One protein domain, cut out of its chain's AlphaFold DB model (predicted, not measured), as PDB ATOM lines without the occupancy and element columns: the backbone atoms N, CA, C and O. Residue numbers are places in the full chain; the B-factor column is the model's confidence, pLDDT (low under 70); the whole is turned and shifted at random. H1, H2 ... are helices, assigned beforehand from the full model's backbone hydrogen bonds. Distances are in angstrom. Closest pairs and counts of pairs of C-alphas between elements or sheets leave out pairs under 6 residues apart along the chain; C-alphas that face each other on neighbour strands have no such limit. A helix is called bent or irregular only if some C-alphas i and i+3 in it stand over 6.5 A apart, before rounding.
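Overview. This is residues 2 to 188 of the 231 residues of an uncharacterized protein of Singulisphaera sp. GP187 (UniProt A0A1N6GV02). Two long helices, H3 and H8, lie side by side as the core and run the same way; H2 packs on one side of this pair, and on the other side H5, H6 and H7 form a row, alternating in direction, that crosses the pair at a slant. H8 makes the longest axis, while the short H1 and H4 lie at the outside. The printed part has 187 residues with eight named helices, H1 to H8 in order, and no named strand: the class is all helix. H2, H3, H5, H6 and H8 are a bundle, helices grouped together, packed part aligned and part crossed. The whole is compact, with a radius of gyration of the C-alphas of 16.7 A and spans of 54 by 49 by 29 A.

Arrangement. Begin at H1, residues 7 to 11, which is close to but not clearly touching H8, residues 153 to 187: the closest C-alphas, Tyr 11 and Gly 171, are 5.6 A apart. Go on to H2, residues 31 to 43, which touches H8 with residues 33 to 37 alone, closest at C-alphas 34 and 166, 6.7 A. H2 and H3, residues 47 to 69, are a hairpin that only just touches, with 3 pairs of C-alphas within 8 A, the closest being Ala 41 and Arg 50 at 6.9 A. H3 touches H8 at a shallow tilt of 13 degrees, closest at C-alphas 65 and 176, 5.6 A. H4, residues 74 to 77, is close to but not clearly touching H3, with C-alphas 67 and 74 closest at 7.4 A. H5, residues 84 to 93, and H6, residues 99 to 117, are a hairpin, closest at C-alphas 88 and 102, 6.3 A. H6 and H7, residues 129 to 142, are another, closest at C-alphas 107 and 135, 6.5 A. H6 touches H8 at a steep tilt of 54 degrees, closest at C-alphas 101 and 168, 5.4 A. Every O i to N i+4 pair is within hydrogen-bond range in H2, H3, H5, H6 and H7; H8 has 27 of 31, H1 has 0 of 1 but 1 of 2 O i to N i+3 pairs, and H4 is too short for an i+4 pair.

Along the chain. Find C-alpha 7 at (3.628, 17.746, -12.368), where H1 begins. H3 runs 33.3 A and H6 26.7 A. H8 runs 51.9 A to C-alpha 187 at (8.855, -1.681, -35.135); it is irregular, C-alphas 154 and 157 being 8.9 A apart, with a kink of 27 degrees near residue 160.

Size, cuts and confidence. The C-alphas farthest apart, Asp 154 and Arg 188, are 54.5 A apart. The printed part has no cut; its long links are H1 to H2 and H6 to H7. Look for pLDDT under 70 at residues 2 to 7, 26 to 38, 40 to 42 and 145 to 154.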
ATOM      1  N   ASP A   2      -1.426  31.425  -7.707       45.16
ATOM      2  CA  ASP A   2      -0.715  30.147  -7.794       45.16
ATOM      3  C   ASP A   2      -1.287  29.379  -8.981       45.16
ATOM      4  O   ASP A   2      -2.433  28.926  -8.949       45.16
ATOM      5  N   ARG A   3      -0.515  29.289 -10.065       43.81
ATOM      6  CA  ARG A   3      -0.784  28.308 -11.115       43.81
ATOM      7  C   ARG A   3      -0.581  26.936 -10.458       43.81
ATOM      8  O   ARG A   3       0.483  26.743  -9.867       43.81
ATOM      9  N   PRO A   4      -1.559  26.015 -10.493       50.38
ATOM     10  CA  PRO A   4      -1.334  24.666  -9.995       50.38
ATOM     11  C   PRO A   4      -0.120  24.088 -10.722       50.38
ATOM     12  O   PRO A   4       0.002  24.243 -11.939       50.38
ATOM     13  N   LEU A   5       0.806  23.523  -9.950       55.56
ATOM     14  CA  LEU A   5       2.059  22.994 -10.467       55.56
ATOM     15  C   LEU A   5       1.726  21.875 -11.457       55.56
ATOM     16  O   LEU A   5       1.136  20.871 -11.060       55.56
ATOM     17  N   ASP A   6       2.074  22.047 -12.730       64.75
ATOM     18  CA  ASP A   6       1.976  20.941 -13.673       64.75
ATOM     19  C   ASP A   6       3.084  19.947 -13.318       64.75
ATOM     20  O   ASP A   6       4.276  20.206 -13.494       64.75
ATOM     21  N   ILE A   7       2.695  18.800 -12.766       65.38
ATOM     22  CA  ILE A   7       3.628  17.746 -12.368       65.38
ATOM     23  C   ILE A   7       4.454  17.255 -13.569       65.38
ATOM     24  O   ILE A   7       5.557  16.750 -13.372       65.38
ATOM     25  N   ASN A   8       3.993  17.429 -14.811       70.25
ATOM     26  CA  ASN A   8       4.794  17.118 -15.994       70.25
ATOM     27  C   ASN A   8       5.876  18.174 -16.273       70.25
ATOM     28  O   ASN A   8       6.957  17.799 -16.733       70.25
ATOM     29  N   GLU A   9       5.657  19.452 -15.932       80.81
ATOM     30  CA  GLU A   9       6.692  20.497 -16.035       80.81
ATOM     31  C   GLU A   9       7.907  20.145 -15.154       80.81
ATOM     32  O   GLU A   9       9.044  20.353 -15.572       80.81
ATOM     33  N   LEU A  10       7.695  19.504 -13.994       84.25
ATOM     34  CA  LEU A  10       8.776  19.068 -13.096       84.25
ATOM     35  C   LEU A  10       9.758  18.088 -13.762       84.25
ATOM     36  O   LEU A  10      10.964  18.135 -13.512       84.25
ATOM     37  N   TYR A  11       9.251  17.185 -14.600       88.44
ATOM     38  CA  TYR A  11      10.065  16.161 -15.266       88.44
ATOM     39  C   TYR A  11      10.527  16.577 -16.661       88.44
ATOM     40  O   TYR A  11      11.242  15.813 -17.307       88.44
ATOM     41  N   SER A  12      10.128  17.761 -17.121       90.38
ATOM     42  CA  SER A  12      10.432  18.238 -18.461       90.38
ATOM     43  C   SER A  12      11.849  18.810 -18.562       90.38
ATOM     44  O   SER A  12      12.396  19.402 -17.633       90.38
ATOM     45  N   GLY A  13      12.456  18.622 -19.727       90.06
ATOM     46  CA  GLY A  13      13.726  19.205 -20.129       90.06
ATOM     47  C   GLY A  13      13.548  20.288 -21.189       90.06
ATOM     48  O   GLY A  13      12.459  20.540 -21.710       90.06
ATOM     49  N   LYS A  14      14.658  20.923 -21.558       90.94
ATOM     50  CA  LYS A  14      14.680  21.870 -22.671       90.94
ATOM     51  C   LYS A  14      14.474  21.125 -23.996       90.94
ATOM     52  O   LYS A  14      15.056  20.066 -24.228       90.94
ATOM     53  N   LYS A  15      13.664  21.699 -24.892       91.00
ATOM     54  CA  LYS A  15      13.447  21.147 -26.239       91.00
ATOM     55  C   LYS A  15      14.772  21.009 -26.992       91.00
ATOM     56  O   LYS A  15      15.541  21.965 -27.058       91.00
ATOM     57  N   GLY A  16      14.992  19.832 -27.575       89.31
ATOM     58  CA  GLY A  16      16.195  19.500 -28.341       89.31
ATOM     59  C   GLY A  16      17.360  18.943 -27.516       89.31
ATOM     60  O   GLY A  16      18.278  18.391 -28.113       89.31
ATOM     61  N   ASP A  17      17.320  19.029 -26.181       89.75
ATOM     62  CA  ASP A  17      18.385  18.465 -25.338       89.75
ATOM     63  C   ASP A  17      18.243  16.941 -25.196       89.75
ATOM     64  O   ASP A  17      19.252  16.242 -25.178       89.75
ATOM     65  N   SER A  18      17.009  16.423 -25.150       94.44
ATOM     66  CA  SER A  18      16.671  14.993 -25.167       94.44
ATOM     67  C   SER A  18      15.635  14.675 -26.243       94.44
ATOM     68  O   SER A  18      14.881  15.549 -26.672       94.44
ATOM     69  N   LEU A  19      15.582  13.411 -26.671       94.12
ATOM     70  CA  LEU A  19      14.627  12.923 -27.668       94.12
ATOM     71  C   LEU A  19      13.181  13.134 -27.215       94.12
ATOM     72  O   LEU A  19      12.340  13.574 -27.993       94.12
ATOM     73  N   PHE A  20      12.915  12.867 -25.936       94.50
ATOM     74  CA  PHE A  20      11.679  13.261 -25.283       94.50
ATOM     75  C   PHE A  20      11.982  14.369 -24.280       94.50
ATOM     76  O   PHE A  20      12.630  14.135 -23.258       94.50
ATOM     77  N   ASN A  21      11.522  15.583 -24.569       92.50
ATOM     78  CA  ASN A  21      11.673  16.723 -23.664       92.50
ATOM     79  C   ASN A  21      10.598  16.757 -22.570       92.50
ATOM     80  O   ASN A  21      10.784  17.460 -21.592       92.50
ATOM     81  N   GLU A  22       9.501  16.011 -22.701       92.50
ATOM     82  CA  GLU A  22       8.417  15.958 -21.713       92.50
ATOM     83  C   GLU A  22       7.742  14.573 -21.716       92.50
ATOM     84  O   GLU A  22       7.753  13.891 -22.751       92.50
ATOM     85  N   PRO A  23       7.178  14.114 -20.587       90.56
ATOM     86  CA  PRO A  23       6.335  12.920 -20.558       90.56
ATOM     87  C   PRO A  23       5.042  13.096 -21.365       90.56
ATOM     88  O   PRO A  23       4.412  14.146 -21.292       90.56
ATOM     89  N   PHE A  24       4.601  12.059 -22.087       87.25
ATOM     90  CA  PHE A  24       3.362  12.121 -22.879       87.25
ATOM     91  C   PHE A  24       2.088  11.856 -22.071       87.25
ATOM     92  O   PHE A  24       1.023  12.342 -22.444       87.25
ATOM     93  N   LEU A  25       2.170  11.063 -20.998       72.25
ATOM     94  CA  LEU A  25       0.996  10.672 -20.216       72.25
ATOM     95  C   LEU A  25       0.874  11.500 -18.926       72.25
ATOM     96  O   LEU A  25       1.810  11.504 -18.113       72.25
ATOM     97  N   PRO A  26      -0.276  12.160 -18.694       58.91
ATOM     98  CA  PRO A  26      -0.566  12.800 -17.422       58.91
ATOM     99  C   PRO A  26      -0.852  11.748 -16.331       58.91
ATOM    100  O   PRO A  26      -1.696  10.872 -16.472       58.91
ATOM    101  N   GLU A  27      -0.077  11.861 -15.252       55.25
ATOM    102  CA  GLU A  27      -0.268  11.357 -13.875       55.25
ATOM    103  C   GLU A  27      -0.547   9.876 -13.535       55.25
ATOM    104  O   GLU A  27      -0.011   9.434 -12.523       55.25
ATOM    105  N   GLU A  28      -1.279   9.065 -14.296       53.25
ATOM    106  CA  GLU A  28      -1.881   7.846 -13.698       53.25
ATOM    107  C   GLU A  28      -0.973   6.604 -13.555       53.25
ATOM    108  O   GLU A  28      -1.421   5.560 -13.090       53.25
ATOM    109  N   MET A  29       0.317   6.675 -13.899       49.00
ATOM    110  CA  MET A  29       1.141   5.464 -14.068       49.00
ATOM    111  C   MET A  29       2.269   5.220 -13.045       49.00
ATOM    112  O   MET A  29       3.062   4.300 -13.249       49.00
ATOM    113  N   SER A  30       2.373   5.983 -11.947       55.41
ATOM    114  CA  SER A  30       3.519   5.851 -11.016       55.41
ATOM    115  C   SER A  30       3.199   5.719  -9.520       55.41
ATOM    116  O   SER A  30       4.127   5.816  -8.707       55.41
ATOM    117  N   THR A  31       1.944   5.490  -9.121       57.19
ATOM    118  CA  THR A  31       1.571   5.357  -7.696       57.19
ATOM    119  C   THR A  31       2.260   4.171  -7.034       57.19
ATOM    120  O   THR A  31       2.959   4.369  -6.050       57.19
ATOM    121  N   GLU A  32       2.220   2.981  -7.637       63.25
ATOM    122  CA  GLU A  32       2.755   1.751  -7.024       63.25
ATOM    123  C   GLU A  32       4.240   1.866  -6.625       63.25
ATOM    124  O   GLU A  32       4.655   1.457  -5.542       63.25
ATOM    125  N   SER A  33       5.061   2.483  -7.476       61.44
ATOM    126  CA  SER A  33       6.505   2.630  -7.234       61.44
ATOM    127  C   SER A  33       6.824   3.690  -6.183       61.44
ATOM    128  O   SER A  33       7.787   3.557  -5.424       61.44
ATOM    129  N   THR A  34       6.011   4.744  -6.147       64.06
ATOM    130  CA  THR A  34       6.143   5.858  -5.204       64.06
ATOM    131  C   THR A  34       5.655   5.442  -3.820       64.06
ATOM    132  O   THR A  34       6.347   5.685  -2.835       64.06
ATOM    133  N   GLU A  35       4.526   4.736  -3.759       69.81
ATOM    134  CA  GLU A  35       3.955   4.141  -2.551       69.81
ATOM    135  C   GLU A  35       4.894   3.088  -1.960       69.81
ATOM    136  O   GLU A  35       5.168   3.112  -0.760       69.81
ATOM    137  N   LEU A  36       5.482   2.221  -2.794       68.38
ATOM    138  CA  LEU A  36       6.483   1.255  -2.343       68.38
ATOM    139  C   LEU A  36       7.695   1.965  -1.722       68.38
ATOM    140  O   LEU A  36       8.121   1.608  -0.625       68.38
ATOM    141  N   MET A  37       8.214   3.013  -2.364       68.31
ATOM    142  CA  MET A  37       9.337   3.792  -1.830       68.31
ATOM    143  C   MET A  37       8.988   4.562  -0.555       68.31
ATOM    144  O   MET A  37       9.811   4.611   0.359       68.31
ATOM    145  N   GLN A  38       7.787   5.136  -0.459       68.38
ATOM    146  CA  GLN A  38       7.301   5.770   0.768       68.38
ATOM    147  C   GLN A  38       7.175   4.743   1.897       68.38
ATOM    148  O   GLN A  38       7.727   4.958   2.974       68.38
ATOM    149  N   SER A  39       6.594   3.572   1.625       71.75
ATOM    150  CA  SER A  39       6.492   2.487   2.607       71.75
ATOM    151  C   SER A  39       7.870   2.009   3.094       71.75
ATOM    152  O   SER A  39       8.068   1.725   4.278       71.75
ATOM    153  N   TRP A  40       8.876   1.976   2.214       69.00
ATOM    154  CA  TRP A  40      10.256   1.630   2.573       69.00
ATOM    155  C   TRP A  40      10.948   2.737   3.369       69.00
ATOM    156  O   TRP A  40      11.711   2.456   4.298       69.00
ATOM    157  N   ALA A  41      10.658   3.997   3.052       63.66
ATOM    158  CA  ALA A  41      11.123   5.143   3.821       63.66
ATOM    159  C   ALA A  41      10.474   5.227   5.206       63.66
ATOM    160  O   ALA A  41      11.055   5.799   6.122       63.66
ATOM    161  N   GLU A  42       9.312   4.636   5.422       68.06
ATOM    162  CA  GLU A  42       8.734   4.560   6.762       68.06
ATOM    163  C   GLU A  42       9.281   3.357   7.545       68.06
ATOM    164  O   GLU A  42       9.530   3.461   8.744       68.06
ATOM    165  N   SER A  43       9.572   2.241   6.868       72.62
ATOM    166  CA  SER A  43       9.901   0.959   7.514       72.62
ATOM    167  C   SER A  43      11.390   0.682   7.776       72.62
ATOM    168  O   SER A  43      11.703  -0.135   8.642       72.62
ATOM    169  N   LEU A  44      12.333   1.331   7.082       76.62
ATOM    170  CA  LEU A  44      13.770   1.025   7.214       76.62
ATOM    171  C   LEU A  44      14.501   2.049   8.091       76.62
ATOM    172  O   LEU A  44      14.967   3.023   7.543       76.62
ATOM    173  N   PRO A  45      14.696   1.930   9.409       76.12
ATOM    174  CA  PRO A  45      15.300   3.012  10.215       76.12
ATOM    175  C   PRO A  45      16.760   3.369   9.849       76.12
ATOM    176  O   PRO A  45      17.241   4.443  10.200       76.12
ATOM    177  N   ASP A  46      17.465   2.489   9.136       88.50
ATOM    178  CA  ASP A  46      18.858   2.666   8.722       88.50
ATOM    179  C   ASP A  46      18.961   3.446   7.393       88.50
ATOM    180  O   ASP A  46      18.558   2.962   6.330       88.50
ATOM    181  N   GLU A  47      19.533   4.654   7.439       90.12
ATOM    182  CA  GLU A  47      19.686   5.519   6.263       90.12
ATOM    183  C   GLU A  47      20.629   4.946   5.191       90.12
ATOM    184  O   GLU A  47      20.417   5.160   3.993       90.12
ATOM    185  N   ARG A  48      21.644   4.173   5.589       91.38
ATOM    186  CA  ARG A  48      22.535   3.475   4.659       91.38
ATOM    187  C   ARG A  48      21.766   2.403   3.896       91.38
ATOM    188  O   ARG A  48      21.894   2.317   2.671       91.38
ATOM    189  N   LEU A  49      20.980   1.587   4.599       89.56
ATOM    190  CA  LEU A  49      20.162   0.556   3.962       89.56
ATOM    191  C   LEU A  49      19.145   1.194   3.010       89.56
ATOM    192  O   LEU A  49      19.035   0.753   1.867       89.56
ATOM    193  N   ARG A  50      18.494   2.292   3.420       88.44
ATOM    194  CA  ARG A  50      17.612   3.074   2.535       88.44
ATOM    195  C   ARG A  50      18.325   3.527   1.267       88.44
ATOM    196  O   ARG A  50      17.781   3.339   0.182       88.44
ATOM    197  N   ALA A  51      19.523   4.106   1.371       92.06
ATOM    198  CA  ALA A  51      20.265   4.593   0.209       92.06
ATOM    199  C   ALA A  51      20.647   3.462  -0.763       92.06
ATOM    200  O   ALA A  51      20.562   3.634  -1.981       92.06
ATOM    201  N   ILE A  52      21.024   2.293  -0.235       92.06
ATOM    202  CA  ILE A  52      21.335   1.106  -1.040       92.06
ATOM    203  C   ILE A  52      20.078   0.590  -1.749       92.06
ATOM    204  O   ILE A  52      20.104   0.406  -2.964       92.06
ATOM    205  N   THR A  53      18.977   0.406  -1.020       89.94
ATOM    206  CA  THR A  53      17.705  -0.068  -1.584       89.94
ATOM    207  C   THR A  53      17.166   0.904  -2.632       89.94
ATOM    208  O   THR A  53      16.788   0.494  -3.725       89.94
ATOM    209  N   THR A  54      17.228   2.205  -2.353       90.88
ATOM    210  CA  THR A  54      16.843   3.272  -3.288       90.88
ATOM    211  C   THR A  54      17.616   3.175  -4.600       90.88
ATOM    212  O   THR A  54      17.031   3.225  -5.679       90.88
ATOM    213  N   ALA A  55      18.932   2.972  -4.529       94.56
ATOM    214  CA  ALA A  55      19.759   2.799  -5.714       94.56
ATOM    215  C   ALA A  55      19.375   1.563  -6.543       94.56
ATOM    216  O   ALA A  55      19.432   1.637  -7.767       94.56
ATOM    217  N   LEU A  56      18.962   0.459  -5.907       93.06
ATOM    218  CA  LEU A  56      18.465  -0.726  -6.617       93.06
ATOM    219  C   LEU A  56      17.161  -0.434  -7.370       93.06
ATOM    220  O   LEU A  56      17.001  -0.884  -8.503       93.06
ATOM    221  N   VAL A  57      16.253   0.349  -6.779       91.94
ATOM    222  CA  VAL A  57      15.008   0.759  -7.454       91.94
ATOM    223  C   VAL A  57      15.312   1.637  -8.655       91.94
ATOM    224  O   VAL A  57      14.823   1.360  -9.747       91.94
ATOM    225  N   VAL A  58      16.152   2.660  -8.480       94.94
ATOM    226  CA  VAL A  58      16.562   3.543  -9.581       94.94
ATOM    227  C   VAL A  58      17.215   2.735 -10.703       94.94
ATOM    228  O   VAL A  58      16.851   2.896 -11.864       94.94
ATOM    229  N   GLU A  59      18.129   1.820 -10.369       96.38
ATOM    230  CA  GLU A  59      18.762   0.936 -11.352       96.38
ATOM    231  C   GLU A  59      17.729   0.076 -12.099       96.38
ATOM    232  O   GLU A  59      17.773  -0.002 -13.325       96.38
ATOM    233  N   ASN A  60      16.748  -0.486 -11.390       94.00
ATOM    234  CA  ASN A  60      15.667  -1.259 -11.996       94.00
ATOM    235  C   ASN A  60      14.780  -0.418 -12.937       94.00
ATOM    236  O   ASN A  60      14.338  -0.915 -13.973       94.00
ATOM    237  N   ARG A  61      14.532   0.860 -12.626       93.69
ATOM    238  CA  ARG A  61      13.789   1.765 -13.525       93.69
ATOM    239  C   ARG A  61      14.563   2.076 -14.800       93.69
ATOM    240  O   ARG A  61      13.974   2.108 -15.879       93.69
ATOM    241  N   ILE A  62      15.883   2.215 -14.703       97.25
ATOM    242  CA  ILE A  62      16.741   2.328 -15.886       97.25
ATOM    243  C   ILE A  62      16.684   1.036 -16.712       97.25
ATOM    244  O   ILE A  62      16.503   1.109 -17.927       97.25
ATOM    245  N   ASP A  63      16.762  -0.140 -16.074       96.62
ATOM    246  CA  ASP A  63      16.616  -1.434 -16.758       96.62
ATOM    247  C   ASP A  63      15.281  -1.531 -17.514       96.62
ATOM    248  O   ASP A  63      15.244  -1.987 -18.657       96.62
ATOM    249  N   LYS A  64      14.187  -1.047 -16.916       95.00
ATOM    250  CA  LYS A  64      12.862  -1.017 -17.549       95.00
ATOM    251  C   LYS A  64      12.869  -0.181 -18.832       95.00
ATOM    252  O   LYS A  64      12.486  -0.690 -19.878       95.00
ATOM    253  N   ILE A  65      13.373   1.053 -18.793       96.19
ATOM    254  CA  ILE A  65      13.468   1.907 -19.992       96.19
ATOM    255  C   ILE A  65      14.353   1.264 -21.068       96.19
ATOM    256  O   ILE A  65      13.957   1.162 -22.231       96.19
ATOM    257  N   LEU A  66      15.552   0.819 -20.689       97.75
ATOM    258  CA  LEU A  66      16.520   0.276 -21.639       97.75
ATOM    259  C   LEU A  66      16.046  -1.038 -22.267       97.75
ATOM    260  O   LEU A  66      16.268  -1.248 -23.457       97.75
ATOM    261  N   SER A  67      15.370  -1.899 -21.504       96.81
ATOM    262  CA  SER A  67      14.818  -3.162 -22.012       96.81
ATOM    263  C   SER A  67      13.674  -2.971 -23.001       96.81
ATOM    264  O   SER A  67      13.537  -3.771 -23.925       96.81
ATOM    265  N   ILE A  68      12.897  -1.894 -22.859       96.50
ATOM    266  CA  ILE A  68      11.877  -1.515 -23.840       96.50
ATOM    267  C   ILE A  68      12.550  -1.042 -25.128       96.50
ATOM    268  O   ILE A  68      12.197  -1.493 -26.215       96.50
ATOM    269  N   PHE A  69      13.539  -0.152 -25.023       96.75
ATOM    270  CA  PHE A  69      14.168   0.428 -26.207       96.75
ATOM    271  C   PHE A  69      15.058  -0.567 -26.973       96.75
ATOM    272  O   PHE A  69      15.074  -0.557 -28.202       96.75
ATOM    273  N   LEU A  70      15.799  -1.434 -26.272       95.94
ATOM    274  CA  LEU A  70      16.798  -2.332 -26.857       95.94
ATOM    275  C   LEU A  70      16.265  -3.775 -26.948       95.94
ATOM    276  O   LEU A  70      16.275  -4.491 -25.947       95.94
ATOM    277  N   PRO A  71      15.926  -4.296 -28.148       91.88
ATOM    278  CA  PRO A  71      15.318  -5.628 -28.308       91.88
ATOM    279  C   PRO A  71      16.145  -6.802 -27.766       91.88
ATOM    280  O   PRO A  71      15.628  -7.895 -27.566       91.88
ATOM    281  N   LYS A  72      17.454  -6.605 -27.578       93.50
ATOM    282  CA  LYS A  72      18.392  -7.618 -27.075       93.50
ATOM    283  C   LYS A  72      19.052  -7.191 -25.764       93.50
ATOM    284  O   LYS A  72      20.159  -7.642 -25.479       93.50
ATOM    285  N   TYR A  73      18.388  -6.343 -24.975       95.88
ATOM    286  CA  TYR A  73      18.913  -5.838 -23.703       95.88
ATOM    287  C   TYR A  73      19.386  -6.948 -22.757       95.88
ATOM    288  O   TYR A  73      20.420  -6.798 -22.115       95.88
ATOM    289  N   GLY A  74      18.700  -8.098 -22.741       94.12
ATOM    290  CA  GLY A  74      19.093  -9.257 -21.933       94.12
ATOM    291  C   GLY A  74      20.544  -9.705 -22.150       94.12
ATOM    292  O   GLY A  74      21.216 -10.056 -21.189       94.12
ATOM    293  N   ARG A  75      21.083  -9.566 -23.371       94.44
ATOM    294  CA  ARG A  75      22.493  -9.887 -23.662       94.44
ATOM    295  C   ARG A  75      23.479  -8.947 -22.974       94.44
ATOM    296  O   ARG A  75      24.615  -9.327 -22.726       94.44
ATOM    297  N   LEU A  76      23.071  -7.710 -22.690       93.50
ATOM    298  CA  LEU A  76      23.902  -6.767 -21.944       93.50
ATOM    299  C   LEU A  76      23.942  -7.131 -20.459       93.50
ATOM    300  O   LEU A  76      24.978  -6.950 -19.831       93.50
ATOM    301  N   LEU A  77      22.856  -7.691 -19.911       92.12
ATOM    302  CA  LEU A  77      22.792  -8.138 -18.514       92.12
ATOM    303  C   LEU A  77      23.701  -9.344 -18.227       92.12
ATOM    304  O   LEU A  77      24.122  -9.529 -17.090       92.12
ATOM    305  N   GLU A  78      24.037 -10.136 -19.248       91.94
ATOM    306  CA  GLU A  78      24.995 -11.249 -19.148       91.94
ATOM    307  C   GLU A  78      26.449 -10.767 -18.964       91.94
ATOM    308  O   GLU A  78      27.315 -11.530 -18.531       91.94
ATOM    309  N   LEU A  79      26.742  -9.497 -19.271       90.69
ATOM    310  CA  LEU A  79      28.078  -8.926 -19.138       90.69
ATOM    311  C   LEU A  79      28.340  -8.498 -17.691       90.69
ATOM    312  O   LEU A  79      27.707  -7.580 -17.173       90.69
ATOM    313  N   SER A  80      29.372  -9.066 -17.066       82.44
ATOM    314  CA  SER A  80      29.773  -8.725 -15.689       82.44
ATOM    315  C   SER A  80      30.106  -7.239 -15.478       82.44
ATOM    316  O   SER A  80      29.992  -6.720 -14.368       82.44
ATOM    317  N   VAL A  81      30.501  -6.533 -16.541       88.25
ATOM    318  CA  VAL A  81      30.859  -5.104 -16.521       88.25
ATOM    319  C   VAL A  81      29.657  -4.163 -16.675       88.25
ATOM    320  O   VAL A  81      29.794  -2.944 -16.524       88.25
ATOM    321  N   PHE A  82      28.468  -4.691 -16.976       93.00
ATOM    322  CA  PHE A  82      27.275  -3.891 -17.241       93.00
ATOM    323  C   PHE A  82      26.498  -3.565 -15.954       93.00
ATOM    324  O   PHE A  82      25.353  -3.956 -15.746       93.00
ATOM    325  N   GLY A  83      27.161  -2.831 -15.058       94.12
ATOM    326  CA  GLY A  83      26.578  -2.370 -13.797       94.12
ATOM    327  C   GLY A  83      25.898  -1.000 -13.889       94.12
ATOM    328  O   GLY A  83      25.918  -0.332 -14.924       94.12
ATOM    329  N   PHE A  84      25.379  -0.535 -12.750       96.56
ATOM    330  CA  PHE A  84      24.620   0.713 -12.606       96.56
ATOM    331  C   PHE A  84      25.212   1.927 -13.351       96.56
ATOM    332  O   PHE A  84      24.502   2.652 -14.039       96.56
ATOM    333  N   SER A  85      26.532   2.144 -13.277       97.06
ATOM    334  CA  SER A  85      27.168   3.275 -13.975       97.06
ATOM    335  C   SER A  85      27.079   3.178 -15.500       97.06
ATOM    336  O   SER A  85      26.920   4.204 -16.156       97.06
ATOM    337  N   SER A  86      27.231   1.977 -16.058       97.25
ATOM    338  CA  SER A  86      27.179   1.735 -17.503       97.25
ATOM    339  C   SER A  86      25.749   1.869 -18.019       97.25
ATOM    340  O   SER A  86      25.543   2.419 -19.095       97.25
ATOM    341  N   LYS A  87      24.760   1.454 -17.216       98.06
ATOM    342  CA  LYS A  87      23.331   1.624 -17.510       98.06
ATOM    343  C   LYS A  87      22.929   3.098 -17.593       98.06
ATOM    344  O   LYS A  87      22.296   3.487 -18.568       98.06
ATOM    345  N   ILE A  88      23.352   3.930 -16.632       98.25
ATOM    346  CA  ILE A  88      23.084   5.382 -16.680       98.25
ATOM    347  C   ILE A  88      23.701   5.994 -17.943       98.25
ATOM    348  O   ILE A  88      23.011   6.676 -18.690       98.25
ATOM    349  N   ARG A  89      24.970   5.683 -18.236       97.94
ATOM    350  CA  ARG A  89      25.654   6.201 -19.432       97.94
ATOM    351  C   ARG A  89      25.016   5.740 -20.739       97.94
ATOM    352  O   ARG A  89      25.004   6.493 -21.702       97.94
ATOM    353  N   LEU A  90      24.505   4.510 -20.790       97.62
ATOM    354  CA  LEU A  90      23.777   4.022 -21.958       97.62
ATOM    355  C   LEU A  90      22.464   4.790 -22.140       97.62
ATOM    356  O   LEU A  90      22.153   5.192 -23.256       97.62
ATOM    357  N   LEU A  91      21.732   5.050 -21.054       97.44
ATOM    358  CA  LEU A  91      20.525   5.878 -21.093       97.44
ATOM    359  C   LEU A  91      20.823   7.309 -21.576       97.44
ATOM    360  O   LEU A  91      20.078   7.834 -22.399       97.44
ATOM    361  N   GLU A  92      21.930   7.904 -21.122       97.06
ATOM    362  CA  GLU A  92      22.415   9.212 -21.590       97.06
ATOM    363  C   GLU A  92      22.799   9.192 -23.073       97.06
ATOM    364  O   GLU A  92      22.411  10.082 -23.821       97.06
ATOM    365  N   ALA A  93      23.518   8.159 -23.523       97.25
ATOM    366  CA  ALA A  93      23.948   8.029 -24.913       97.25
ATOM    367  C   ALA A  93      22.772   7.856 -25.887       97.25
ATOM    368  O   ALA A  93      22.826   8.343 -27.013       97.25
ATOM    369  N   LEU A  94      21.707   7.177 -25.454       96.62
ATOM    370  CA  LEU A  94      20.459   7.062 -26.214       96.62
ATOM    371  C   LEU A  94      19.612   8.342 -26.161       96.62
ATOM    372  O   LEU A  94      18.657   8.473 -26.922       96.62
ATOM    373  N   ASN A  95      19.950   9.261 -25.254       96.75
ATOM    374  CA  ASN A  95      19.318  10.559 -25.073       96.75
ATOM    375  C   ASN A  95      17.783  10.503 -24.939       96.75
ATOM    376  O   ASN A  95      17.067  11.370 -25.437       96.75
ATOM    377  N   LEU A  96      17.260   9.453 -24.293       95.50
ATOM    378  CA  LEU A  96      15.814   9.204 -24.205       95.50
ATOM    379  C   LEU A  96      15.112  10.116 -23.194       95.50
ATOM    380  O   LEU A  96      13.930  10.396 -23.349       95.50
ATOM    381  N   VAL A  97      15.815  10.555 -22.149       96.19
ATOM    382  CA  VAL A  97      15.234  11.303 -21.026       96.19
ATOM    383  C   VAL A  97      16.047  12.568 -20.735       96.19
ATOM    384  O   VAL A  97      17.239  12.595 -21.047       96.19
ATOM    385  N   PRO A  98      15.458  13.602 -20.108       95.69
ATOM    386  CA  PRO A  98      16.184  14.811 -19.738       95.69
ATOM    387  C   PRO A  98      17.396  14.555 -18.835       95.69
ATOM    388  O   PRO A  98      17.349  13.752 -17.899       95.69
ATOM    389  N   ILE A  99      18.458  15.338 -19.051       95.19
ATOM    390  CA  ILE A  99      19.735  15.252 -18.320       95.19
ATOM    391  C   ILE A  99      19.588  15.394 -16.796       95.19
ATOM    392  O   ILE A  99      20.394  14.856 -16.036       95.19
ATOM    393  N   ALA A 100      18.555  16.096 -16.320       94.62
ATOM    394  CA  ALA A 100      18.273  16.237 -14.893       94.62
ATOM    395  C   ALA A 100      17.996  14.876 -14.222       94.62
ATOM    396  O   ALA A 100      18.460  14.626 -13.104       94.62
ATOM    397  N   LEU A 101      17.316  13.959 -14.923       95.94
ATOM    398  CA  LEU A 101      17.024  12.616 -14.421       95.94
ATOM    399  C   LEU A 101      18.298  11.772 -14.331       95.94
ATOM    400  O   LEU A 101      18.563  11.176 -13.284       95.94
ATOM    401  N   THR A 102      19.133  11.761 -15.373       97.25
ATOM    402  CA  THR A 102      20.378  10.969 -15.366       97.25
ATOM    403  C   THR A 102      21.418  11.545 -14.403       97.25
ATOM    404  O   THR A 102      22.074  10.789 -13.681       97.25
ATOM    405  N   SER A 103      21.480  12.874 -14.264       97.44
ATOM    406  CA  SER A 103      22.291  13.554 -13.244       97.44
ATOM    407  C   SER A 103      21.888  13.130 -11.830       97.44
ATOM    408  O   SER A 103      22.744  12.845 -10.984       97.44
ATOM    409  N   THR A 104      20.583  13.012 -11.578       97.19
ATOM    410  CA  THR A 104      20.060  12.526 -10.298       97.19
ATOM    411  C   THR A 104      20.386  11.045 -10.080       97.19
ATOM    412  O   THR A 104      20.852  10.678  -9.000       97.19
ATOM    413  N   CYS A 105      20.278  10.203 -11.114       98.06
ATOM    414  CA  CYS A 105      20.706   8.799 -11.052       98.06
ATOM    415  C   CYS A 105      22.195   8.671 -10.692       98.06
ATOM    416  O   CYS A 105      22.578   7.847  -9.856       98.06
ATOM    417  N   HIS A 106      23.050   9.513 -11.281       98.38
ATOM    418  CA  HIS A 106      24.469   9.571 -10.940       98.38
ATOM    419  C   HIS A 106      24.701   9.967  -9.480       98.38
ATOM    420  O   HIS A 106      25.554   9.358  -8.828       98.38
ATOM    421  N   CYS A 107      23.939  10.931  -8.955       98.19
ATOM    422  CA  CYS A 107      23.981  11.313  -7.544       98.19
ATOM    423  C   CYS A 107      23.627  10.130  -6.630       98.19
ATOM    424  O   CYS A 107      24.428   9.767  -5.764       98.19
ATOM    425  N   VAL A 108      22.500   9.458  -6.888       97.56
ATOM    426  CA  VAL A 108      22.057   8.277  -6.125       97.56
ATOM    427  C   VAL A 108      23.117   7.174  -6.145       97.56
ATOM    428  O   VAL A 108      23.499   6.651  -5.096       97.56
ATOM    429  N   ARG A 109      23.670   6.860  -7.322       97.81
ATOM    430  CA  ARG A 109      24.752   5.877  -7.468       97.81
ATOM    431  C   ARG A 109      25.991   6.250  -6.652       97.81
ATOM    432  O   ARG A 109      26.582   5.379  -6.016       97.81
ATOM    433  N   ASN A 110      26.409   7.516  -6.683       97.56
ATOM    434  CA  ASN A 110      27.591   7.981  -5.953       97.56
ATOM    435  C   ASN A 110      27.406   7.836  -4.437       97.56
ATOM    436  O   ASN A 110      28.302   7.331  -3.761       97.56
ATOM    437  N   ILE A 111      26.230   8.209  -3.927       96.62
ATOM    438  CA  ILE A 111      25.869   8.072  -2.511       96.62
ATOM    439  C   ILE A 111      25.838   6.594  -2.104       96.62
ATOM    440  O   ILE A 111      26.472   6.213  -1.119       96.62
ATOM    441  N   ARG A 112      25.198   5.725  -2.901       95.38
ATOM    442  CA  ARG A 112      25.210   4.271  -2.665       95.38
ATOM    443  C   ARG A 112      26.627   3.710  -2.619       95.38
ATOM    444  O   ARG A 112      26.932   2.900  -1.749       95.38
ATOM    445  N   ASN A 113      27.496   4.116  -3.544       95.75
ATOM    446  CA  ASN A 113      28.877   3.637  -3.580       95.75
ATOM    447  C   ASN A 113      29.660   4.076  -2.339       95.75
ATOM    448  O   ASN A 113      30.448   3.299  -1.807       95.75
ATOM    449  N   GLU A 114      29.420   5.286  -1.840       95.31
ATOM    450  CA  GLU A 114      30.052   5.754  -0.611       95.31
ATOM    451  C   GLU A 114      29.656   4.907   0.606       95.31
ATOM    452  O   GLU A 114      30.528   4.512   1.379       95.31
ATOM    453  N   PHE A 115      28.378   4.547   0.729       94.75
ATOM    454  CA  PHE A 115      27.910   3.619   1.761       94.75
ATOM    455  C   PHE A 115      28.399   2.179   1.568       94.75
ATOM    456  O   PHE A 115      28.639   1.468   2.543       94.75
ATOM    457  N   ALA A 116      28.539   1.722   0.322       89.56
ATOM    458  CA  ALA A 116      29.021   0.377   0.020       89.56
ATOM    459  C   ALA A 116      30.514   0.210   0.349       89.56
ATOM    460  O   ALA A 116      30.916  -0.833   0.859       89.56
ATOM    461  N   HIS A 117      31.329   1.235   0.091       90.50
ATOM    462  CA  HIS A 117      32.775   1.192   0.320       90.50
ATOM    463  C   HIS A 117      33.195   1.646   1.721       90.50
ATOM    464  O   HIS A 117      34.322   1.372   2.130       90.50
ATOM    465  N   ASN A 118      32.324   2.330   2.469       91.25
ATOM    466  CA  ASN A 118      32.640   2.809   3.809       91.25
ATOM    467  C   ASN A 118      31.584   2.376   4.831       91.25
ATOM    468  O   ASN A 118      30.606   3.076   5.089       91.25
ATOM    469  N   LEU A 119      31.844   1.232   5.469       86.44
ATOM    470  CA  LEU A 119      30.949   0.626   6.458       86.44
ATOM    471  C   LEU A 119      30.762   1.470   7.731       86.44
ATOM    472  O   LEU A 119      29.820   1.219   8.478       86.44
ATOM    473  N   SER A 120      31.648   2.442   7.991       89.94
ATOM    474  CA  SER A 120      31.570   3.303   9.180       89.94
ATOM    475  C   SER A 120      30.520   4.412   9.064       89.94
ATOM    476  O   SER A 120      30.091   4.947  10.084       89.94
ATOM    477  N   LYS A 121      30.074   4.733   7.841       91.19
ATOM    478  CA  LYS A 121      29.058   5.760   7.585       91.19
ATOM    479  C   LYS A 121      27.668   5.190   7.813       91.19
ATOM    480  O   LYS A 121      27.319   4.165   7.223       91.19
ATOM    481  N   LYS A 122      26.880   5.861   8.656       90.19
ATOM    482  CA  LYS A 122      25.531   5.411   9.038       90.19
ATOM    483  C   LYS A 122      24.437   6.377   8.599       90.19
ATOM    484  O   LYS A 122      23.310   5.936   8.413       90.19
ATOM    485  N   LYS A 123      24.764   7.659   8.426       92.06
ATOM    486  CA  LYS A 123      23.818   8.708   8.035       92.06
ATOM    487  C   LYS A 123      24.224   9.382   6.729       92.06
ATOM    488  O   LYS A 123      25.410   9.444   6.399       92.06
ATOM    489  N   LEU A 124      23.258   9.953   6.010       91.31
ATOM    490  CA  LEU A 124      23.492  10.792   4.828       91.31
ATOM    491  C   LEU A 124      24.356  12.006   5.179       91.31
ATOM    492  O   LEU A 124      25.157  12.432   4.359       91.31
ATOM    493  N   GLY A 125      24.257  12.527   6.404       90.62
ATOM    494  CA  GLY A 125      25.138  13.595   6.887       90.62
ATOM    495  C   GLY A 125      26.620  13.203   6.992       90.62
ATOM    496  O   GLY A 125      27.475  14.085   6.965       90.62
ATOM    497  N   ASP A 126      26.940  11.905   7.054       91.44
ATOM    498  CA  ASP A 126      28.313  11.401   7.216       91.44
ATOM    499  C   ASP A 126      29.049  11.221   5.873       91.44
ATOM    500  O   ASP A 126      30.227  10.841   5.834       91.44
ATOM    501  N   ILE A 127      28.358  11.429   4.749       93.75
ATOM    502  CA  ILE A 127      28.939  11.273   3.414       93.75
ATOM    503  C   ILE A 127      29.866  12.452   3.073       93.75
ATOM    504  O   ILE A 127      29.910  13.482   3.746       93.75
ATOM    505  N   SER A 128      30.661  12.306   2.018       94.31
ATOM    506  CA  SER A 128      31.663  13.296   1.640       94.31
ATOM    507  C   SER A 128      31.023  14.645   1.311       94.31
ATOM    508  O   SER A 128      29.981  14.723   0.657       94.31
ATOM    509  N   ARG A 129      31.710  15.737   1.672       94.44
ATOM    510  CA  ARG A 129      31.265  17.104   1.339       94.44
ATOM    511  C   ARG A 129      31.017  17.290  -0.157       94.44
ATOM    512  O   ARG A 129      30.127  18.039  -0.535       94.44
ATOM    513  N   LYS A 130      31.782  16.588  -1.001       95.88
ATOM    514  CA  LYS A 130      31.588  16.570  -2.453       95.88
ATOM    515  C   LYS A 130      30.200  16.041  -2.818       95.88
ATOM    516  O   LYS A 130      29.487  16.707  -3.558       95.88
ATOM    517  N   HIS A 131      29.812  14.874  -2.301       95.62
ATOM    518  CA  HIS A 131      28.505  14.292  -2.603       95.62
ATOM    519  C   HIS A 131      27.355  15.080  -1.968       95.62
ATOM    520  O   HIS A 131      26.344  15.269  -2.634       95.62
ATOM    521  N   LEU A 132      27.531  15.635  -0.761       94.88
ATOM    522  CA  LEU A 132      26.559  16.561  -0.159       94.88
ATOM    523  C   LEU A 132      26.347  17.819  -1.012       94.88
ATOM    524  O   LEU A 132      25.214  18.232  -1.237       94.88
ATOM    525  N   ALA A 133      27.424  18.418  -1.529       94.62
ATOM    526  CA  ALA A 133      27.330  19.586  -2.399       94.62
ATOM    527  C   ALA A 133      26.619  19.261  -3.723       94.62
ATOM    528  O   ALA A 133      25.784  20.042  -4.176       94.62
ATOM    529  N   THR A 134      26.913  18.104  -4.327       96.25
ATOM    530  CA  THR A 134      26.206  17.628  -5.526       96.25
ATOM    531  C   THR A 134      24.721  17.399  -5.250       96.25
ATOM    532  O   THR A 134      23.890  17.871  -6.023       96.25
ATOM    533  N   LEU A 135      24.389  16.729  -4.144       95.56
ATOM    534  CA  LEU A 135      23.014  16.475  -3.719       95.56
ATOM    535  C   LEU A 135      22.230  17.784  -3.568       95.56
ATOM    536  O   LEU A 135      21.199  17.969  -4.211       95.56
ATOM    537  N   ASN A 136      22.767  18.720  -2.787       92.69
ATOM    538  CA  ASN A 136      22.131  20.005  -2.531       92.69
ATOM    539  C   ASN A 136      21.986  20.854  -3.804       92.69
ATOM    540  O   ASN A 136      20.968  21.518  -4.001       92.69
ATOM    541  N   GLY A 137      22.998  20.838  -4.678       93.50
ATOM    542  CA  GLY A 137      22.970  21.547  -5.957       93.50
ATOM    543  C   GLY A 137      21.874  21.027  -6.886       93.50
ATOM    544  O   GLY A 137      21.106  21.824  -7.424       93.50
ATOM    545  N   LEU A 138      21.757  19.703  -7.025       94.12
ATOM    546  CA  LEU A 138      20.702  19.075  -7.825       94.12
ATOM    547  C   LEU A 138      19.316  19.313  -7.225       94.12
ATOM    548  O   LEU A 138      18.398  19.668  -7.954       94.12
ATOM    549  N   TYR A 139      19.176  19.192  -5.903       91.25
ATOM    550  CA  TYR A 139      17.905  19.439  -5.222       91.25
ATOM    551  C   TYR A 139      17.420  20.872  -5.478       91.25
ATOM    552  O   TYR A 139      16.283  21.093  -5.885       91.25
ATOM    553  N   LYS A 140      18.308  21.864  -5.349       89.69
ATOM    554  CA  LYS A 140      17.987  23.261  -5.678       89.69
ATOM    555  C   LYS A 140      17.653  23.474  -7.152       89.69
ATOM    556  O   LYS A 140      16.837  24.338  -7.446       89.69
ATOM    557  N   ALA A 141      18.298  22.748  -8.061       89.25
ATOM    558  CA  ALA A 141      18.039  22.878  -9.491       89.25
ATOM    559  C   ALA A 141      16.655  22.330  -9.872       89.25
ATOM    560  O   ALA A 141      15.949  22.977 -10.636       89.25
ATOM    561  N   VAL A 142      16.258  21.185  -9.306       87.62
ATOM    562  CA  VAL A 142      14.957  20.546  -9.572       87.62
ATOM    563  C   VAL A 142      13.801  21.323  -8.926       87.62
ATOM    564  O   VAL A 142      12.767  21.512  -9.552       87.62
ATOM    565  N   TRP A 143      13.981  21.832  -7.703       84.81
ATOM    566  CA  TRP A 143      12.947  22.576  -6.964       84.81
ATOM    567  C   TRP A 143      13.109  24.103  -7.026       84.81
ATOM    568  O   TRP A 143      12.629  24.803  -6.137       84.81
ATOM    569  N   LYS A 144      13.789  24.644  -8.045       76.31
ATOM    570  CA  LYS A 144      14.167  26.070  -8.124       76.31
ATOM    571  C   LYS A 144      12.993  27.041  -7.919       76.31
ATOM    572  O   LYS A 144      13.175  28.061  -7.261       76.31
ATOM    573  N   ASP A 145      11.819  26.682  -8.434       65.75
ATOM    574  CA  ASP A 145      10.608  27.513  -8.425       65.75
ATOM    575  C   ASP A 145       9.518  26.982  -7.475       65.75
ATOM    576  O   ASP A 145       8.404  27.500  -7.433       65.75
ATOM    577  N   MET A 146       9.836  25.956  -6.679       64.25
ATOM    578  CA  MET A 146       8.936  25.401  -5.673       64.25
ATOM    579  C   MET A 146       9.307  25.903  -4.281       64.25
ATOM    580  O   MET A 146      10.472  25.877  -3.875       64.25
ATOM    581  N   SER A 147       8.295  26.307  -3.512       58.19
ATOM    582  CA  SER A 147       8.440  26.549  -2.078       58.19
ATOM    583  C   SER A 147       9.080  25.320  -1.440       58.19
ATOM    584  O   SER A 147       8.503  24.231  -1.477       58.19
ATOM    585  N   ARG A 148      10.288  25.472  -0.875       55.38
ATOM    586  CA  ARG A 148      10.918  24.383  -0.124       55.38
ATOM    587  C   ARG A 148       9.929  23.918   0.936       55.38
ATOM    588  O   ARG A 148       9.450  24.767   1.693       55.38
ATOM    589  N   PRO A 149       9.635  22.617   1.036       53.44
ATOM    590  CA  PRO A 149       8.796  22.167   2.124       53.44
ATOM    591  C   PRO A 149       9.530  22.476   3.436       53.44
ATOM    592  O   PRO A 149      10.757  22.384   3.521       53.44
ATOM    593  N   ALA A 150       8.796  22.966   4.432       49.22
ATOM    594  CA  ALA A 150       9.385  23.337   5.710       49.22
ATOM    595  C   ALA A 150       9.854  22.063   6.430       49.22
ATOM    596  O   ALA A 150       9.036  21.214   6.775       49.22
ATOM    597  N   TYR A 151      11.161  21.927   6.657       58.56
ATOM    598  CA  TYR A 151      11.739  20.816   7.418       58.56
ATOM    599  C   TYR A 151      12.505  21.340   8.631       58.56
ATOM    600  O   TYR A 151      13.083  22.429   8.595       58.56
ATOM    601  N   THR A 152      12.543  20.545   9.701       50.81
ATOM    602  CA  THR A 152      13.444  20.774  10.834       50.81
ATOM    603  C   THR A 152      14.901  20.616  10.378       50.81
ATOM    604  O   THR A 152      15.219  19.785   9.527       50.81
ATOM    605  N   ILE A 153      15.801  21.444  10.921       55.94
ATOM    606  CA  ILE A 153      17.204  21.579  10.476       55.94
ATOM    607  C   ILE A 153      17.990  20.251  10.582       55.94
ATOM    608  O   ILE A 153      18.957  20.040   9.850       55.94
ATOM    609  N   ASP A 154      17.544  19.319  11.429       54.78
ATOM    610  CA  ASP A 154      18.333  18.161  11.859       54.78
ATOM    611  C   ASP A 154      18.383  16.963  10.891       54.78
ATOM    612  O   ASP A 154      19.032  15.968  11.211       54.78
ATOM    613  N   ASN A 155      17.778  17.015   9.694       71.88
ATOM    614  CA  ASN A 155      17.954  15.925   8.715       71.88
ATOM    615  C   ASN A 155      17.891  16.335   7.232       71.88
ATOM    616  O   ASN A 155      17.407  15.590   6.377       71.88
ATOM    617  N   VAL A 156      18.392  17.532   6.908       84.56
ATOM    618  CA  VAL A 156      18.343  18.087   5.542       84.56
ATOM    619  C   VAL A 156      18.918  17.133   4.476       84.56
ATOM    620  O   VAL A 156      18.219  16.888   3.493       84.56
ATOM    621  N   PRO A 157      20.111  16.517   4.643       89.75
ATOM    622  CA  PRO A 157      20.668  15.633   3.615       89.75
ATOM    623  C   PRO A 157      19.806  14.400   3.321       89.75
ATOM    624  O   PRO A 157      19.711  13.974   2.173       89.75
ATOM    625  N   PHE A 158      19.164  13.828   4.342       89.19
ATOM    626  CA  PHE A 158      18.268  12.691   4.160       89.19
ATOM    627  C   PHE A 158      17.046  13.080   3.323       89.19
ATOM    628  O   PHE A 158      16.714  12.399   2.354       89.19
ATOM    629  N   VAL A 159      16.409  14.200   3.666       85.25
ATOM    630  CA  VAL A 159      15.208  14.684   2.976       85.25
ATOM    631  C   VAL A 159      15.509  15.059   1.524       85.25
ATOM    632  O   VAL A 159      14.763  14.681   0.622       85.25
ATOM    633  N   GLU A 160      16.625  15.751   1.278       90.44
ATOM    634  CA  GLU A 160      17.074  16.089  -0.078       90.44
ATOM    635  C   GLU A 160      17.327  14.829  -0.914       90.44
ATOM    636  O   GLU A 160      16.857  14.737  -2.049       90.44
ATOM    637  N   PHE A 161      18.024  13.839  -0.344       92.69
ATOM    638  CA  PHE A 161      18.274  12.557  -1.003       92.69
ATOM    639  C   PHE A 161      16.980  11.819  -1.322       92.69
ATOM    640  O   PHE A 161      16.810  11.339  -2.443       92.69
ATOM    641  N   PHE A 162      16.065  11.738  -0.360       88.81
ATOM    642  CA  PHE A 162      14.808  11.025  -0.523       88.81
ATOM    643  C   PHE A 162      13.934  11.660  -1.609       88.81
ATOM    644  O   PHE A 162      13.511  10.971  -2.535       88.81
ATOM    645  N   ASN A 163      13.751  12.979  -1.567       87.06
ATOM    646  CA  ASN A 163      12.973  13.701  -2.572       87.06
ATOM    647  C   ASN A 163      13.584  13.579  -3.970       87.06
ATOM    648  O   ASN A 163      12.864  13.285  -4.920       87.06
ATOM    649  N   LEU A 164      14.904  13.756  -4.114       91.56
ATOM    650  CA  LEU A 164      15.572  13.563  -5.406       91.56
ATOM    651  C   LEU A 164      15.417  12.131  -5.920       91.56
ATOM    652  O   LEU A 164      15.263  11.908  -7.120       91.56
ATOM    653  N   SER A 165      15.436  11.161  -5.013       91.06
ATOM    654  CA  SER A 165      15.247   9.761  -5.367       91.06
ATOM    655  C   SER A 165      13.825   9.499  -5.863       91.06
ATOM    656  O   SER A 165      13.663   8.883  -6.913       91.06
ATOM    657  N   LEU A 166      12.803  10.031  -5.184       87.31
ATOM    658  CA  LEU A 166      11.418   9.987  -5.664       87.31
ATOM    659  C   LEU A 166      11.266  10.682  -7.019       87.31
ATOM    660  O   LEU A 166      10.671  10.112  -7.927       87.31
ATOM    661  N   TYR A 167      11.866  11.863  -7.177       88.81
ATOM    662  CA  TYR A 167      11.884  12.595  -8.441       88.81
ATOM    663  C   TYR A 167      12.453  11.749  -9.581       88.81
ATOM    664  O   TYR A 167      11.819  11.619 -10.624       88.81
ATOM    665  N   CYS A 168      13.620  11.122  -9.400       91.31
ATOM    666  CA  CYS A 168      14.191  10.325 -10.481       91.31
ATOM    667  C   CYS A 168      13.392   9.043 -10.756       91.31
ATOM    668  O   CYS A 168      13.255   8.673 -11.916       91.31
ATOM    669  N   ILE A 169      12.808   8.399  -9.741       90.62
ATOM    670  CA  ILE A 169      11.982   7.195  -9.926       90.62
ATOM    671  C   ILE A 169      10.707   7.535 -10.694       90.62
ATOM    672  O   ILE A 169      10.457   6.944 -11.744       90.62
ATOM    673  N   ALA A 170       9.948   8.522 -10.214       87.12
ATOM    674  CA  ALA A 170       8.713   8.959 -10.853       87.12
ATOM    675  C   ALA A 170       8.972   9.507 -12.263       87.12
ATOM    676  O   ALA A 170       8.234   9.193 -13.197       87.12
ATOM    677  N   GLY A 171      10.054  10.270 -12.438       90.19
ATOM    678  CA  GLY A 171      10.473  10.773 -13.740       90.19
ATOM    679  C   GLY A 171      10.796   9.645 -14.714       90.19
ATOM    680  O   GLY A 171      10.233   9.606 -15.803       90.19
ATOM    681  N   LEU A 172      11.641   8.683 -14.329       93.19
ATOM    682  CA  LEU A 172      11.959   7.536 -15.184       93.19
ATOM    683  C   LEU A 172      10.700   6.731 -15.545       93.19
ATOM    684  O   LEU A 172      10.519   6.396 -16.714       93.19
ATOM    685  N   ASP A 173       9.805   6.466 -14.587       89.50
ATOM    686  CA  ASP A 173       8.547   5.755 -14.854       89.50
ATOM    687  C   ASP A 173       7.644   6.511 -15.839       89.50
ATOM    688  O   ASP A 173       7.053   5.895 -16.726       89.50
ATOM    689  N   LYS A 174       7.588   7.843 -15.765       88.62
ATOM    690  CA  LYS A 174       6.838   8.670 -16.722       88.62
ATOM    691  C   LYS A 174       7.359   8.547 -18.160       88.62
ATOM    692  O   LYS A 174       6.562   8.516 -19.094       88.62
ATOM    693  N   TYR A 175       8.673   8.412 -18.352       93.25
ATOM    694  CA  TYR A 175       9.268   8.244 -19.686       93.25
ATOM    695  C   TYR A 175       9.162   6.818 -20.251       93.25
ATOM    696  O   TYR A 175       9.388   6.625 -21.447       93.25
ATOM    697  N   VAL A 176       8.770   5.821 -19.446       92.50
ATOM    698  CA  VAL A 176       8.524   4.444 -19.922       92.50
ATOM    699  C   VAL A 176       7.514   4.434 -21.069       92.50
ATOM    700  O   VAL A 176       7.752   3.777 -22.080       92.50
ATOM    701  N   ALA A 177       6.413   5.178 -20.933       89.75
ATOM    702  CA  ALA A 177       5.364   5.230 -21.948       89.75
ATOM    703  C   ALA A 177       5.866   5.845 -23.262       89.75
ATOM    704  O   ALA A 177       5.628   5.283 -24.329       89.75
ATOM    705  N   ASN A 178       6.623   6.945 -23.188       93.50
ATOM    706  CA  ASN A 178       7.222   7.584 -24.361       93.50
ATOM    707  C   ASN A 178       8.098   6.597 -25.142       93.50
ATOM    708  O   ASN A 178       7.977   6.455 -26.361       93.50
ATOM    709  N   VAL A 179       8.966   5.885 -24.421       95.38
ATOM    710  CA  VAL A 179       9.904   4.927 -25.006       95.38
ATOM    711  C   VAL A 179       9.169   3.709 -25.570       95.38
ATOM    712  O   VAL A 179       9.523   3.244 -26.651       95.38
ATOM    713  N   ALA A 180       8.122   3.226 -24.895       93.69
ATOM    714  CA  ALA A 180       7.296   2.121 -25.375       93.69
ATOM    715  C   ALA A 180       6.566   2.471 -26.676       93.69
ATOM    716  O   ALA A 180       6.688   1.734 -27.655       93.69
ATOM    717  N   LEU A 181       5.889   3.622 -26.717       93.62
ATOM    718  CA  LEU A 181       5.180   4.099 -27.907       93.62
ATOM    719  C   LEU A 181       6.128   4.281 -29.091       93.62
ATOM    720  O   LEU A 181       5.826   3.857 -30.205       93.62
ATOM    721  N   MET A 182       7.306   4.864 -28.857       95.00
ATOM    722  CA  MET A 182       8.292   5.022 -29.918       95.00
ATOM    723  C   MET A 182       8.855   3.681 -30.379       95.00
ATOM    724  O   MET A 182       8.943   3.455 -31.584       95.00
ATOM    725  N   ARG A 183       9.179   2.764 -29.459       95.38
ATOM    726  CA  ARG A 183       9.651   1.426 -29.827       95.38
ATOM    727  C   ARG A 183       8.618   0.686 -30.676       95.38
ATOM    728  O   ARG A 183       9.000   0.036 -31.650       95.38
ATOM    729  N   GLU A 184       7.343   0.776 -30.311       94.06
ATOM    730  CA  GLU A 184       6.245   0.200 -31.082       94.06
ATOM    731  C   GLU A 184       6.185   0.827 -32.477       94.06
ATOM    732  O   GLU A 184       6.228   0.099 -33.467       94.06
ATOM    733  N   ALA A 185       6.186   2.161 -32.562       93.88
ATOM    734  CA  ALA A 185       6.135   2.892 -33.824       93.88
ATOM    735  C   ALA A 185       7.276   2.496 -34.775       93.88
ATOM    736  O   ALA A 185       7.013   2.139 -35.919       93.88
ATOM    737  N   ILE A 186       8.527   2.457 -34.300       94.69
ATOM    738  CA  ILE A 186       9.680   2.097 -35.145       94.69
ATOM    739  C   ILE A 186       9.747   0.598 -35.489       94.69
ATOM    740  O   ILE A 186      10.578   0.185 -36.294       94.69
ATOM    741  N   SER A 187       8.933  -0.241 -34.842       92.25
ATOM    742  CA  SER A 187       8.855  -1.681 -35.135       92.25
ATOM    743  C   SER A 187       7.829  -2.019 -36.211       92.25
ATOM    744  O   SER A 187       7.812  -3.150 -36.695       92.25
ATOM    745  N   ARG A 188       6.962  -1.069 -36.568       93.94
ATOM    746  CA  ARG A 188       5.920  -1.254 -37.577       93.94
ATOM    747  C   ARG A 188       6.547  -1.359 -38.978       93.94
ATOM    748  O   ARG A 188       7.410  -0.541 -39.299       93.94
TER     749      ARG A 188